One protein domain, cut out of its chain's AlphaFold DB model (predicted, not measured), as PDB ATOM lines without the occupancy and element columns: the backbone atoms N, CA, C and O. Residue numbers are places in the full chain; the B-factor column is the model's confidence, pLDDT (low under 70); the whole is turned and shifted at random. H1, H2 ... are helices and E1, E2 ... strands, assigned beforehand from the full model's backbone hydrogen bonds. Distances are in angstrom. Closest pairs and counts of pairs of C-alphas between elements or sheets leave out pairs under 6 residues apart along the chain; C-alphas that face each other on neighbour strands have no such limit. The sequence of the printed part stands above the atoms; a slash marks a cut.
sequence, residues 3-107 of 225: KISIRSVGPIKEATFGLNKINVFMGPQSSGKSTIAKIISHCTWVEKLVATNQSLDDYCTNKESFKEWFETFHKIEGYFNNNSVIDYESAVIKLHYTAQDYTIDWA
ATOM      1  N   LYS A   3     221.929 190.077 201.373       96.62
ATOM      2  CA  LYS A   3     222.632 189.810 200.114       96.62
ATOM      3  C   LYS A   3     224.130 189.894 200.344       96.62
ATOM      4  O   LYS A   3     224.599 190.714 201.125       96.62
ATOM      5  N   ILE A   4     224.875 189.047 199.645       97.44
ATOM      6  CA  ILE A   4     226.331 189.075 199.661       97.44
ATOM      7  C   ILE A   4     226.887 188.952 198.241       97.44
ATOM      8  O   ILE A   4     226.353 188.204 197.417       97.44
ATOM      9  N   SER A   5     227.949 189.702 197.961       97.75
ATOM     10  CA  SER A   5     228.769 189.607 196.757       97.75
ATOM     11  C   SER A   5     230.236 189.508 197.158       97.75
ATOM     12  O   SER A   5     230.697 190.252 198.017       97.75
ATOM     13  N   ILE A   6     230.970 188.568 196.571       97.75
ATOM     14  CA  ILE A   6     232.378 188.315 196.876       97.75
ATOM     15  C   ILE A   6     233.125 188.183 195.556       97.75
ATOM     16  O   ILE A   6     232.726 187.391 194.700       97.75
ATOM     17  N   ARG A   7     234.231 188.910 195.403       97.81
ATOM     18  CA  ARG A   7     235.119 188.821 194.237       97.81
ATOM     19  C   ARG A   7     236.568 188.731 194.673       97.81
ATOM     20  O   ARG A   7     236.990 189.459 195.563       97.81
ATOM     21  N   SER A   8     237.321 187.851 194.020       96.75
ATOM     22  CA  SER A   8     238.769 187.688 194.203       96.75
ATOM     23  C   SER A   8     239.214 187.525 195.666       96.75
ATOM     24  O   SER A   8     240.203 188.136 196.066       96.75
ATOM     25  N   VAL A   9     238.510 186.723 196.475       96.44
ATOM     26  CA  VAL A   9     238.908 186.414 197.868       96.44
ATOM     27  C   VAL A   9     239.259 184.932 197.992       96.44
ATOM     28  O   VAL A   9     238.395 184.053 197.912       96.44
ATOM     29  N   GLY A  10     240.543 184.641 198.199       94.50
ATOM     30  CA  GLY A  10     241.090 183.286 198.204       94.50
ATOM     31  C   GLY A  10     240.712 182.522 196.924       94.50
ATOM     32  O   GLY A  10     240.947 183.022 195.825       94.50
ATOM     33  N   PRO A  11     240.099 181.326 197.018       95.00
ATOM     34  CA  PRO A  11     239.687 180.548 195.845       95.00
ATOM     35  C   PRO A  11     238.416 181.075 195.148       95.00
ATOM     36  O   PRO A  11     238.014 180.529 194.119       95.00
ATOM     37  N   ILE A  12     237.744 182.094 195.699       96.38
ATOM     38  CA  ILE A  12     236.508 182.639 195.127       96.38
ATOM     39  C   ILE A  12     236.868 183.632 194.020       96.38
ATOM     40  O   ILE A  12     237.422 184.695 194.296       96.38
ATOM     41  N   LYS A  13     236.498 183.309 192.775       95.06
ATOM     42  CA  LYS A  13     236.588 184.250 191.647       95.06
ATOM     43  C   LYS A  13     235.490 185.309 191.730       95.06
ATOM     44  O   LYS A  13     235.786 186.492 191.833       95.06
ATOM     45  N   GLU A  14     234.239 184.863 191.743       96.56
ATOM     46  CA  GLU A  14     233.052 185.702 191.891       96.56
ATOM     47  C   GLU A  14     231.897 184.857 192.444       96.56
ATOM     48  O   GLU A  14     231.718 183.706 192.040       96.56
ATOM     49  N   ALA A  15     231.129 185.409 193.382       96.12
ATOM     50  CA  ALA A  15     229.907 184.807 193.897       96.12
ATOM     51  C   ALA A  15     228.949 185.900 194.386       96.12
ATOM     52  O   ALA A  15     229.331 186.715 195.221       96.12
ATOM     53  N   THR A  16     227.698 185.880 193.927       96.94
ATOM     54  CA  THR A  16     226.647 186.794 194.399       96.94
ATOM     55  C   THR A  16     225.368 186.015 194.665       96.94
ATOM     56  O   THR A  16     224.884 185.302 193.788       96.94
ATOM     57  N   PHE A  17     224.813 186.131 195.870       95.94
ATOM     58  CA  PHE A  17     223.594 185.417 196.255       95.94
ATOM     59  C   PHE A  17     222.884 186.086 197.440       95.94
ATOM     60  O   PHE A  17     223.459 186.891 198.174       95.94
ATOM     61  N   GLY A  18     221.602 185.759 197.611       96.44
ATOM     62  CA  GLY A  18     220.830 186.131 198.796       96.44
ATOM     63  C   GLY A  18     221.091 185.169 199.955       96.44
ATOM     64  O   GLY A  18     221.250 183.968 199.743       96.44
ATOM     65  N   LEU A  19     221.115 185.688 201.180       93.75
ATOM     66  CA  LEU A  19     221.226 184.899 202.404       93.75
ATOM     67  C   LEU A  19     219.829 184.602 202.957       93.75
ATOM     68  O   LEU A  19     219.098 185.504 203.372       93.75
ATOM     69  N   ASN A  20     219.479 183.320 202.982       92.62
ATOM     70  CA  ASN A  20     218.256 182.809 203.598       92.62
ATOM     71  C   ASN A  20     218.481 182.479 205.082       92.62
ATOM     72  O   ASN A  20     219.606 182.527 205.579       92.62
ATOM     73  N   LYS A  21     217.418 182.075 205.794       89.19
ATOM     74  CA  LYS A  21     217.530 181.571 207.179       89.19
ATOM     75  C   LYS A  21     218.447 180.347 207.287       89.19
ATOM     76  O   LYS A  21     219.174 180.210 208.262       89.19
ATOM     77  N   ILE A  22     218.397 179.467 206.287       91.50
ATOM     78  CA  ILE A  22     219.242 178.275 206.167       91.50
ATOM     79  C   ILE A  22     219.894 178.324 204.788       91.50
ATOM     80  O   ILE A  22     219.198 178.467 203.784       91.50
ATOM     81  N   ASN A  23     221.220 178.205 204.739       93.19
ATOM     82  CA  ASN A  23     221.994 178.193 203.499       93.19
ATOM     83  C   ASN A  23     222.878 176.946 203.483       93.19
ATOM     84  O   ASN A  23     223.594 176.685 204.449       93.19
ATOM     85  N   VAL A  24     222.837 176.190 202.387       94.62
ATOM     86  CA  VAL A  24     223.645 174.980 202.205       94.62
ATOM     87  C   VAL A  24     224.591 175.206 201.031       94.62
ATOM     88  O   VAL A  24     224.160 175.318 199.888       94.62
ATOM     89  N   PHE A  25     225.891 175.280 201.319       92.38
ATOM     90  CA  PHE A  25     226.931 175.464 200.309       92.38
ATOM     91  C   PHE A  25     227.541 174.112 199.933       92.38
ATOM     92  O   PHE A  25     228.174 173.460 200.764       92.38
ATOM     93  N   MET A  26     227.388 173.701 198.674       92.81
ATOM     94  CA  MET A  26     227.915 172.439 198.140       92.81
ATOM     95  C   MET A  26     228.813 172.696 196.932       92.81
ATOM     96  O   MET A  26     228.687 173.710 196.255       92.81
ATOM     97  N   GLY A  27     229.755 171.788 196.684       91.25
ATOM     98  CA  GLY A  27     230.682 171.888 195.558       91.25
ATOM     99  C   GLY A  27     232.018 171.187 195.818       91.25
ATOM    100  O   GLY A  27     232.246 170.713 196.938       91.25
ATOM    101  N   PRO A  28     232.922 171.160 194.822       91.31
ATOM    102  CA  PRO A  28     234.213 170.470 194.899       91.31
ATOM    103  C   PRO A  28     235.075 170.899 196.090       91.31
ATOM    104  O   PRO A  28     234.948 172.011 196.608       91.31
ATOM    105  N   GLN A  29     235.982 170.036 196.547       88.81
ATOM    106  CA  GLN A  29     236.950 170.418 197.579       88.81
ATOM    107  C   GLN A  29     237.792 171.620 197.112       88.81
ATOM    108  O   GLN A  29     238.051 171.782 195.926       88.81
ATOM    109  N   SER A  30     238.188 172.489 198.048       86.12
ATOM    110  CA  SER A  30     238.950 173.720 197.765       86.12
ATOM    111  C   SER A  30     238.211 174.810 196.962       86.12
ATOM    112  O   SER A  30     238.796 175.823 196.601       86.12
ATOM    113  N   SER A  31     236.897 174.685 196.740       89.62
ATOM    114  CA  SER A  31     236.113 175.671 195.974       89.62
ATOM    115  C   SER A  31     235.728 176.957 196.733       89.62
ATOM    116  O   SER A  31     234.911 177.727 196.242       89.62
ATOM    117  N   GLY A  32     236.219 177.170 197.960       92.19
ATOM    118  CA  GLY A  32     235.917 178.380 198.746       92.19
ATOM    119  C   GLY A  32     234.656 178.359 199.613       92.19
ATOM    120  O   GLY A  32     234.302 179.385 200.182       92.19
ATOM    121  N   LYS A  33     233.992 177.209 199.790       94.25
ATOM    122  CA  LYS A  33     232.795 177.096 200.655       94.25
ATOM    123  C   LYS A  33     233.037 177.585 202.089       94.25
ATOM    124  O   LYS A  33     232.223 178.316 202.644       94.25
ATOM    125  N   SER A  34     234.165 177.196 202.684       93.88
ATOM    126  CA  SER A  34     234.554 177.662 204.018       93.88
ATOM    127  C   SER A  34     234.891 179.152 204.018       93.88
ATOM    128  O   SER A  34     234.544 179.841 204.969       93.88
ATOM    129  N   THR A  35     235.505 179.670 202.950       95.81
ATOM    130  CA  THR A  35     235.776 181.103 202.773       95.81
ATOM    131  C   THR A  35     234.482 181.912 202.790       95.81
ATOM    132  O   THR A  35     234.395 182.880 203.535       95.81
ATOM    133  N   ILE A  36     233.447 181.468 202.069       95.94
ATOM    134  CA  ILE A  36     232.117 182.095 202.093       95.94
ATOM    135  C   ILE A  36     231.557 182.132 203.521       95.94
ATOM    136  O   ILE A  36     231.152 183.190 203.997       95.94
ATOM    137  N   ALA A  37     231.572 180.999 204.232       94.56
ATOM    138  CA  ALA A  37     231.062 180.927 205.603       94.56
ATOM    139  C   ALA A  37     231.831 181.844 206.572       94.56
ATOM    140  O   ALA A  37     231.224 182.480 207.433       94.56
ATOM    141  N   LYS A  38     233.157 181.946 206.416       95.56
ATOM    142  CA  LYS A  38     234.008 182.860 207.190       95.56
ATOM    143  C   LYS A  38     233.643 184.318 206.911       95.56
ATOM    144  O   LYS A  38     233.422 185.058 207.862       95.56
ATOM    145  N   ILE A  39     233.508 184.711 205.641       95.88
ATOM    146  CA  ILE A  39     233.119 186.082 205.265       95.88
ATOM    147  C   ILE A  39     231.762 186.436 205.883       95.88
ATOM    148  O   ILE A  39     231.651 187.453 206.557       95.88
ATOM    149  N   ILE A  40     230.755 185.566 205.742       95.19
ATOM    150  CA  ILE A  40     229.425 185.788 206.339       95.19
ATOM    151  C   ILE A  40     229.534 185.939 207.861       95.19
ATOM    152  O   ILE A  40     228.953 186.862 208.434       95.19
ATOM    153  N   SER A  41     230.295 185.059 208.523       94.00
ATOM    154  CA  SER A  41     230.532 185.131 209.968       94.00
ATOM    155  C   SER A  41     231.142 186.470 210.379       94.00
ATOM    156  O   SER A  41     230.739 187.029 211.396       94.00
ATOM    157  N   HIS A  42     232.102 186.980 209.608       94.12
ATOM    158  CA  HIS A  42     232.774 188.234 209.911       94.12
ATOM    159  C   HIS A  42     231.875 189.444 209.659       94.12
ATOM    160  O   HIS A  42     231.720 190.263 210.559       94.12
ATOM    161  N   CYS A  43     231.187 189.518 208.516       94.19
ATOM    162  CA  CYS A  43     230.227 190.591 208.232       94.19
ATOM    163  C   CYS A  43     229.120 190.665 209.295       94.19
ATOM    164  O   CYS A  43     228.798 191.747 209.778       94.19
ATOM    165  N   THR A  44     228.593 189.514 209.729       92.62
ATOM    166  CA  THR A  44     227.582 189.463 210.802       92.62
ATOM    167  C   THR A  44     228.164 189.937 212.141       92.62
ATOM    168  O   THR A  44     227.477 190.577 212.936       92.62
ATOM    169  N   TRP A  45     229.436 189.632 212.421       91.38
ATOM    170  CA  TRP A  45     230.111 190.090 213.637       91.38
ATOM    171  C   TRP A  45     230.345 191.601 213.629       91.38
ATOM    172  O   TRP A  45     230.074 192.244 214.643       91.38
ATOM    173  N   VAL A  46     230.763 192.166 212.494       91.06
ATOM    174  CA  VAL A  46     230.888 193.618 212.306       91.06
ATOM    175  C   VAL A  46     229.536 194.302 212.508       91.06
ATOM    176  O   VAL A  46     229.448 195.245 213.289       91.06
ATOM    177  N   GLU A  47     228.466 193.778 211.901       92.06
ATOM    178  CA  GLU A  47     227.097 194.273 212.109       92.06
ATOM    179  C   GLU A  47     226.733 194.326 213.595       92.06
ATOM    180  O   GLU A  47     226.304 195.362 214.098       92.06
ATOM    181  N   LYS A  48     226.968 193.230 214.326       90.06
ATOM    182  CA  LYS A  48     226.745 193.183 215.772       90.06
ATOM    183  C   LYS A  48     227.581 194.220 216.519       90.06
ATOM    184  O   LYS A  48     227.052 194.878 217.409       90.06
ATOM    185  N   LEU A  49     228.871 194.329 216.208       87.44
ATOM    186  CA  LEU A  49     229.794 195.218 216.910       87.44
ATOM    187  C   LEU A  49     229.338 196.678 216.810       87.44
ATOM    188  O   LEU A  49     229.256 197.362 217.831       87.44
ATOM    189  N   VAL A  50     228.973 197.111 215.607       88.19
ATOM    190  CA  VAL A  50     228.483 198.466 215.334       88.19
ATOM    191  C   VAL A  50     227.060 198.677 215.880       88.19
ATOM    192  O   VAL A  50     226.692 199.765 216.314       88.19
ATOM    193  N   ALA A  51     226.221 197.642 215.910       86.62
ATOM    194  CA  ALA A  51     224.881 197.761 216.481       86.62
ATOM    195  C   ALA A  51     224.872 197.841 218.016       86.62
ATOM    196  O   ALA A  51     223.953 198.443 218.576       86.62
ATOM    197  N   THR A  52     225.850 197.241 218.711       82.19
ATOM    198  CA  THR A  52     225.801 197.106 220.180       82.19
ATOM    199  C   THR A  52     226.909 197.799 220.961       82.19
ATOM    200  O   THR A  52     226.666 198.158 222.110       82.19
ATOM    201  N   ASN A  53     228.117 197.931 220.411       69.94
ATOM    202  CA  ASN A  53     229.309 198.275 221.197       69.94
ATOM    203  C   ASN A  53     230.041 199.530 220.712       69.94
ATOM    204  O   ASN A  53     230.720 200.163 221.514       69.94
ATOM    205  N   GLN A  54     229.957 199.857 219.424       66.00
ATOM    206  CA  GLN A  54     230.680 200.967 218.799       66.00
ATOM    207  C   GLN A  54     229.743 201.735 217.874       66.00
ATOM    208  O   GLN A  54     228.809 201.149 217.338       66.00
ATOM    209  N   SER A  55     229.962 203.032 217.674       70.75
ATOM    210  CA  SER A  55     229.275 203.744 216.592       70.75
ATOM    211  C   SER A  55     229.893 203.385 215.230       70.75
ATOM    212  O   SER A  55     230.994 202.833 215.172       70.75
ATOM    213  N   LEU A  56     229.195 203.687 214.124       74.31
ATOM    214  CA  LEU A  56     229.786 203.557 212.782       74.31
ATOM    215  C   LEU A  56     231.080 204.368 212.677       74.31
ATOM    216  O   LEU A  56     232.075 203.859 212.172       74.31
ATOM    217  N   ASP A  57     231.067 205.595 213.198       70.31
ATOM    218  CA  ASP A  57     232.185 206.533 213.106       70.31
ATOM    219  C   ASP A  57     233.435 205.990 213.815       70.31
ATOM    220  O   ASP A  57     234.538 206.035 213.263       70.31
ATOM    221  N   ASP A  58     233.262 205.380 214.992       70.75
ATOM    222  CA  ASP A  58     234.365 204.765 215.740       70.75
ATOM    223  C   ASP A  58     234.986 203.589 214.974       70.75
ATOM    224  O   ASP A  58     236.209 203.446 214.930       70.75
ATOM    225  N   TYR A  59     234.153 202.755 214.340       71.56
ATOM    226  CA  TYR A  59     234.628 201.607 213.566       71.56
ATOM    227  C   TYR A  59     235.332 202.050 212.273       71.56
ATOM    228  O   TYR A  59     236.420 201.570 211.953       71.56
ATOM    229  N   CYS A  60     234.749 203.007 211.545       68.69
ATOM    230  CA  CYS A  60     235.283 203.539 210.286       68.69
ATOM    231  C   CYS A  60     236.624 204.265 210.446       68.69
ATOM    232  O   CYS A  60     237.382 204.373 209.480       68.69
ATOM    233  N   THR A  61     236.939 204.746 211.650       65.94
ATOM    234  CA  THR A  61     238.204 205.438 211.932       65.94
ATOM    235  C   THR A  61     239.412 204.491 211.865       65.94
ATOM    236  O   THR A  61     240.524 204.934 211.580       65.94
ATOM    237  N   ASN A  62     239.216 203.177 212.039       66.38
ATOM    238  CA  ASN A  62     240.279 202.177 211.924       66.38
ATOM    239  C   ASN A  62     240.111 201.323 210.654       66.38
ATOM    240  O   ASN A  62     239.647 200.186 210.706       66.38
ATOM    241  N   LYS A  63     240.488 201.865 209.491       57.56
ATOM    242  CA  LYS A  63     240.265 201.211 208.185       57.56
ATOM    243  C   LYS A  63     241.069 199.923 207.960       57.56
ATOM    244  O   LYS A  63     240.605 199.045 207.236       57.56
ATOM    245  N   GLU A  64     242.237 199.778 208.584       58.81
ATOM    246  CA  GLU A  64     243.061 198.560 208.470       58.81
ATOM    247  C   GLU A  64     242.463 197.374 209.254       58.81
ATOM    248  O   GLU A  64     242.725 196.211 208.930       58.81
ATOM    249  N   SER A  65     241.563 197.655 210.207       70.88
ATOM    250  CA  SER A  65     240.993 196.655 211.112       70.88
ATOM    251  C   SER A  65     240.192 195.551 210.425       70.88
ATOM    252  O   SER A  65     240.296 194.401 210.840       70.88
ATOM    253  N   PHE A  66     239.415 195.839 209.371       84.31
ATOM    254  CA  PHE A  66     238.521 194.826 208.789       84.31
ATOM    255  C   PHE A  66     239.310 193.626 208.254       84.31
ATOM    256  O   PHE A  66     239.069 192.485 208.652       84.31
ATOM    257  N   LYS A  67     240.285 193.882 207.373       88.56
ATOM    258  CA  LYS A  67     241.104 192.823 206.773       88.56
ATOM    259  C   LYS A  67     241.940 192.125 207.840       88.56
ATOM    260  O   LYS A  67     241.923 190.899 207.900       88.56
ATOM    261  N   GLU A  68     242.645 192.887 208.674       87.50
ATOM    262  CA  GLU A  68     243.552 192.329 209.676       87.50
ATOM    263  C   GLU A  68     242.801 191.446 210.681       87.50
ATOM    264  O   GLU A  68     243.208 190.311 210.946       87.50
ATOM    265  N   TRP A  69     241.659 191.914 211.195       87.62
ATOM    266  CA  TRP A  69     240.832 191.133 212.113       87.62
ATOM    267  C   TRP A  69     240.243 189.913 211.430       87.62
ATOM    268  O   TRP A  69     240.207 188.840 212.034       87.62
ATOM    269  N   PHE A  70     239.809 190.036 210.179       91.25
ATOM    270  CA  PHE A  70     239.282 188.907 209.433       91.25
ATOM    271  C   PHE A  70     240.346 187.826 209.178       91.25
ATOM    272  O   PHE A  70     240.100 186.647 209.460       91.25
ATOM    273  N   GLU A  71     241.535 188.214 208.707       92.38
ATOM    274  CA  GLU A  71     242.655 187.306 208.436       92.38
ATOM    275  C   GLU A  71     243.156 186.629 209.714       92.38
ATOM    276  O   GLU A  71     243.243 185.395 209.751       92.38
ATOM    277  N   THR A  72     243.374 187.408 210.777       91.00
ATOM    278  CA  THR A  72     243.840 186.914 212.081       91.00
ATOM    279  C   THR A  72     242.816 185.972 212.709       91.00
ATOM    280  O   THR A  72     243.144 184.856 213.128       91.00
ATOM    281  N   PHE A  73     241.544 186.379 212.751       92.06
ATOM    282  CA  PHE A  73     240.508 185.613 213.436       92.06
ATOM    283  C   PHE A  73     240.193 184.296 212.722       92.06
ATOM    284  O   PHE A  73     240.003 183.268 213.376       92.06
ATOM    285  N   HIS A  74     240.141 184.289 211.387       94.25
ATOM    286  CA  HIS A  74     239.791 183.093 210.618       94.25
ATOM    287  C   HIS A  74     240.988 182.291 210.094       94.25
ATOM    288  O   HIS A  74     240.756 181.256 209.445       94.25
ATOM    289  N   LYS A  75     242.221 182.732 210.383       92.56
ATOM    290  CA  LYS A  75     243.488 182.142 209.918       92.56
ATOM    291  C   LYS A  75     243.518 181.979 208.398       92.56
ATOM    292  O   LYS A  75     243.573 180.863 207.881       92.56
ATOM    293  N   ILE A  76     243.372 183.092 207.686       93.25
ATOM    294  CA  ILE A  76     243.296 183.136 206.211       93.25
ATOM    295  C   ILE A  76     244.204 184.216 205.613       93.25
ATOM    296  O   ILE A  76     243.888 184.778 204.567       93.25
ATOM    297  N   GLU A  77     245.318 184.511 206.281       92.19
ATOM    298  CA  GLU A  77     246.344 185.415 205.754       92.19
ATOM    299  C   GLU A  77     246.689 185.070 204.297       92.19
ATOM    300  O   GLU A  77     246.855 183.902 203.931       92.19
ATOM    301  N   GLY A  78     246.738 186.099 203.450       92.06
ATOM    302  CA  GLY A  78     247.046 185.959 202.026       92.06
ATOM    303  C   GLY A  78     245.847 185.618 201.136       92.06
ATOM    304  O   GLY A  78     246.020 185.436 199.932       92.06
ATOM    305  N   TYR A  79     244.626 185.544 201.677       94.56
ATOM    306  CA  TYR A  79     243.419 185.362 200.856       94.56
ATOM    307  C   TYR A  79     243.011 186.650 200.129       94.56
ATOM    308  O   TYR A  79     242.341 186.582 199.097       94.56
ATOM    309  N   PHE A  80     243.403 187.812 200.649       94.00
ATOM    310  CA  PHE A  80     243.099 189.108 200.052       94.00
ATOM    311  C   PHE A  80     244.176 189.545 199.063       94.00
ATOM    312  O   PHE A  80     245.369 189.361 199.287       94.00
ATOM    313  N   ASN A  81     243.747 190.176 197.975       93.25
ATOM    314  CA  ASN A  81     244.588 190.801 196.959       93.25
ATOM    315  C   ASN A  81     243.981 192.148 196.530       93.25
ATOM    316  O   ASN A  81     242.888 192.512 196.956       93.25
ATOM    317  N   ASN A  82     244.669 192.876 195.648       94.19
ATOM    318  CA  ASN A  82     244.258 194.218 195.215       94.19
ATOM    319  C   ASN A  82     242.899 194.271 194.490       94.19
ATOM    320  O   ASN A  82     242.334 195.352 194.362       94.19
ATOM    321  N   ASN A  83     242.387 193.126 194.025       95.56
ATOM    322  CA  ASN A  83     241.097 192.998 193.345       95.56
ATOM    323  C   ASN A  83     240.008 192.409 194.257       95.56
ATOM    324  O   ASN A  83     238.917 192.096 193.773       95.56
ATOM    325  N   SER A  84     240.307 192.174 195.540       95.94
ATOM    326  CA  SER A  84     239.345 191.633 196.497       95.94
ATOM    327  C   SER A  84     238.238 192.642 196.776       95.94
ATOM    328  O   SER A  84     238.515 193.775 197.162       95.94
ATOM    329  N   VAL A  85     236.989 192.204 196.617       96.94
ATOM    330  CA  VAL A  85     235.796 193.004 196.912       96.94
ATOM    331  C   VAL A  85     234.803 192.158 197.697       96.94
ATOM    332  O   VAL A  85     234.568 190.994 197.355       96.94
ATOM    333  N   ILE A  86     234.223 192.741 198.745       97.31
ATOM    334  CA  ILE A  86     233.122 192.144 199.504       97.31
ATOM    335  C   ILE A  86     232.022 193.192 199.653       97.31
ATOM    336  O   ILE A  86     232.240 194.235 200.263       97.31
ATOM    337  N   ASP A  87     230.836 192.876 199.146       97.56
ATOM    338  CA  ASP A  87     229.606 193.620 199.403       97.56
ATOM    339  C   ASP A  87     228.707 192.782 200.306       97.56
ATOM    340  O   ASP A  87     228.390 191.633 199.981       97.56
ATOM    341  N   TYR A  88     228.262 193.349 201.417       97.25
ATOM    342  CA  TYR A  88     227.310 192.725 202.326       97.25
ATOM    343  C   TYR A  88     226.177 193.699 202.632       97.25
ATOM    344  O   TYR A  88     226.399 194.825 203.061       97.25
ATOM    345  N   GLU A  89     224.947 193.252 202.426       96.94
ATOM    346  CA  GLU A  89     223.741 194.017 202.714       96.94
ATOM    347  C   GLU A  89     222.834 193.184 203.613       96.94
ATOM    348  O   GLU A  89     222.549 192.017 203.325       96.94
ATOM    349  N   SER A  90     222.366 193.786 204.699       94.88
ATOM    350  CA  SER A  90     221.365 193.216 205.591       94.88
ATOM    351  C   SER A  90     220.222 194.202 205.818       94.88
ATOM    352  O   SER A  90     220.183 195.287 205.244       94.88
ATOM    353  N   ALA A  91     219.254 193.825 206.654       93.44
ATOM    354  CA  ALA A  91     218.245 194.775 207.117       93.44
ATOM    355  C   ALA A  91     218.844 195.909 207.972       93.44
ATOM    356  O   ALA A  91     218.202 196.939 208.128       93.44
ATOM    357  N   VAL A  92     220.049 195.720 208.522       93.69
ATOM    358  CA  VAL A  92     220.651 196.620 209.508       93.69
ATOM    359  C   VAL A  92     221.717 197.507 208.878       93.69
ATOM    360  O   VAL A  92     221.681 198.722 209.067       93.69
ATOM    361  N   ILE A  93     222.644 196.925 208.113       94.00
ATOM    362  CA  ILE A  93     223.795 197.636 207.546       94.00
ATOM    363  C   ILE A  93     223.991 197.342 206.058       94.00
ATOM    364  O   ILE A  93     223.542 196.321 205.531       94.00
ATOM    365  N   LYS A  94     224.748 198.222 205.406       95.69
ATOM    366  CA  LYS A  94     225.405 197.996 204.119       95.69
ATOM    367  C   LYS A  94     226.902 198.133 204.329       95.69
ATOM    368  O   LYS A  94     227.341 199.113 204.909       95.69
ATOM    369  N   LEU A  95     227.663 197.146 203.891       94.19
ATOM    370  CA  LEU A  95     229.107 197.073 204.044       94.19
ATOM    371  C   LEU A  95     229.722 196.849 202.670       94.19
ATOM    372  O   LEU A  95     229.347 195.908 201.968       94.19
ATOM    373  N   HIS A  96     230.683 197.690 202.316       94.81
ATOM    374  CA  HIS A  96     231.462 197.567 201.097       94.81
ATOM    375  C   HIS A  96     232.953 197.627 201.429       94.81
ATOM    376  O   HIS A  96     233.453 198.613 201.969       94.81
ATOM    377  N   TYR A  97     233.655 196.547 201.109       94.00
ATOM    378  CA  TYR A  97     235.088 196.389 201.302       94.00
ATOM    379  C   TYR A  97     235.792 196.244 199.953       94.00
ATOM    380  O   TYR A  97     235.382 195.444 199.108       94.00
ATOM    381  N   THR A  98     236.913 196.944 199.810       93.00
ATOM    382  CA  THR A  98     237.908 196.795 198.745       93.00
ATOM    383  C   THR A  98     239.307 196.737 199.362       93.00
ATOM    384  O   THR A  98     239.490 196.997 200.550       93.00
ATOM    385  N   ALA A  99     240.328 196.427 198.564       85.88
ATOM    386  CA  ALA A  99     241.705 196.433 199.055       85.88
ATOM    387  C   ALA A  99     242.193 197.823 199.517       85.88
ATOM    388  O   ALA A  99     243.142 197.896 200.294       85.88
ATOM    389  N   GLN A 100     241.580 198.904 199.027       84.00
ATOM    390  CA  GLN A 100     241.991 200.285 199.294       84.00
ATOM    391  C   GLN A 100     241.072 201.003 200.283       84.00
ATOM    392  O   GLN A 100     241.513 201.938 200.949       84.00
ATOM    393  N   ASP A 101     239.805 200.606 200.354       85.12
ATOM    394  CA  ASP A 101     238.803 201.301 201.152       85.12
ATOM    395  C   ASP A 101     237.769 200.352 201.752       85.12
ATOM    396  O   ASP A 101     237.498 199.265 201.239       85.12
ATOM    397  N   TYR A 102     237.171 200.809 202.842       87.38
ATOM    398  CA  TYR A 102     236.126 200.116 203.568       87.38
ATOM    399  C   TYR A 102     235.069 201.131 204.003       87.38
ATOM    400  O   TYR A 102     235.388 202.140 204.632       87.38
ATOM    401  N   THR A 103     233.811 200.839 203.685       89.19
ATOM    402  CA  THR A 103     232.659 201.681 204.013       89.19
ATOM    403  C   THR A 103     231.558 200.843 204.644       89.19
ATOM    404  O   THR A 103     231.336 199.685 204.275       89.19
ATOM    405  N   ILE A 104     230.884 201.429 205.628       91.12
ATOM    406  CA  ILE A 104     229.736 200.827 206.289       91.12
ATOM    407  C   ILE A 104     228.694 201.907 206.584       91.12
ATOM    408  O   ILE A 104     229.008 202.939 207.169       91.12
ATOM    409  N   ASP A 105     227.454 201.637 206.195       92.31
ATOM    410  CA  ASP A 105     226.309 202.533 206.334       92.31
ATOM    411  C   ASP A 105     225.147 201.823 207.031       92.31
ATOM    412  O   ASP A 105     224.955 200.610 206.889       92.31
ATOM    413  N   TRP A 106     224.311 202.580 207.744       93.00
ATOM    414  CA  TRP A 106     223.045 202.054 208.253       93.00
ATOM    415  C   TRP A 106     222.047 201.861 207.109       93.00
ATOM    416  O   TRP A 106     221.777 202.786 206.343       93.00
ATOM    417  N   ALA A 107     221.435 200.681 207.044       93.19
ATOM    418  CA  ALA A 107     220.174 200.487 206.335       93.19
ATOM    419  C   ALA A 107     219.001 200.839 207.266       93.19
ATOM    420  O   ALA A 107     218.209 201.725 206.958       93.19
TER     421      ALA A 107
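Overview. This is residues 3 to 107 of the 225 residues of an uncharacterized protein of termite gut metagenome (UniProt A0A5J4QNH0). A nearly flat five-stranded wall has one long helix, H1, running slantwise over one face, while the other face is bare. Short H2 covers edge strand E5 on the same face as H1, and H3 packs on H1 at a steep angle. The printed part has 105 residues, with elements in the order E1 E2 H1 H2 H3 E3 E4 E5; the sheet runs E2 E1 E3 E4 E5, antiparallel throughout. The class is mixed, helices and strands, and the whole is compact, with a radius of gyration of the C-alphas of 13.3 A and spans of 40 by 30 by 20 A.

Along the chain. Find C-alpha 3 at (222.632, 189.810, 200.114), where E1, residues 3 to 9, begins its 16.8 A. Beside it look for E2, residues 12 to 19, 17.1 A, which bends by 53 degrees at residue 16, and E3, residues 85 to 89. Then come E4, residues 93 to 98, 16.7 A, and E5, residues 102 to 106, ending at (223.045, 202.054, 208.253). H1, residues 33 to 52, spans 28.8 A; H2 is residues 56 to 60 and H3 residues 65 to 74, 13.6 A.

Arrangement. E3, E4 and E5 form a meander, each strand the antiparallel neighbour of the one before. Look for N 5 and O 87, 2.8 A, between E1 and E3; N 6 and O 15, 2.8 A, in hairpin E1 and E2; N 88 and O 95, 2.8 A, in hairpin E3 and E4; and N 96 and O 103, 2.9 A, in hairpin E4 and E5, each within hydrogen-bond range. H1 is on the sheet at a height of 9.6 A, at 54 degrees to E2 on the local plane; its closest C-alphas to E4 are Glu 47 and Ile 93, 6.6 A. With its residues 38 to 42 alone, H1 only just touches H3, with 3 pairs of C-alphas within 8 A, the closest His 42 and Phe 70, 6.6 A; they run opposite ways at a steep tilt of 51 degrees. H3 only grazes the sheet with residues 65 to 67. H2 is over E5, their closest C-alphas Leu 56 and Ile 104 at 7.0 A. In H1, H2 and H3 every O i to N i+4 pair is within hydrogen-bond range.

Size, cuts and confidence. The farthest C-alphas, Pro 28 and Asp 57, are 40.4 A apart. The printed part has no cut, and its one long link is E2 to H1, residues 20 to 32. Model confidence is under 70 at residues 53 to 54 and 60 to 64.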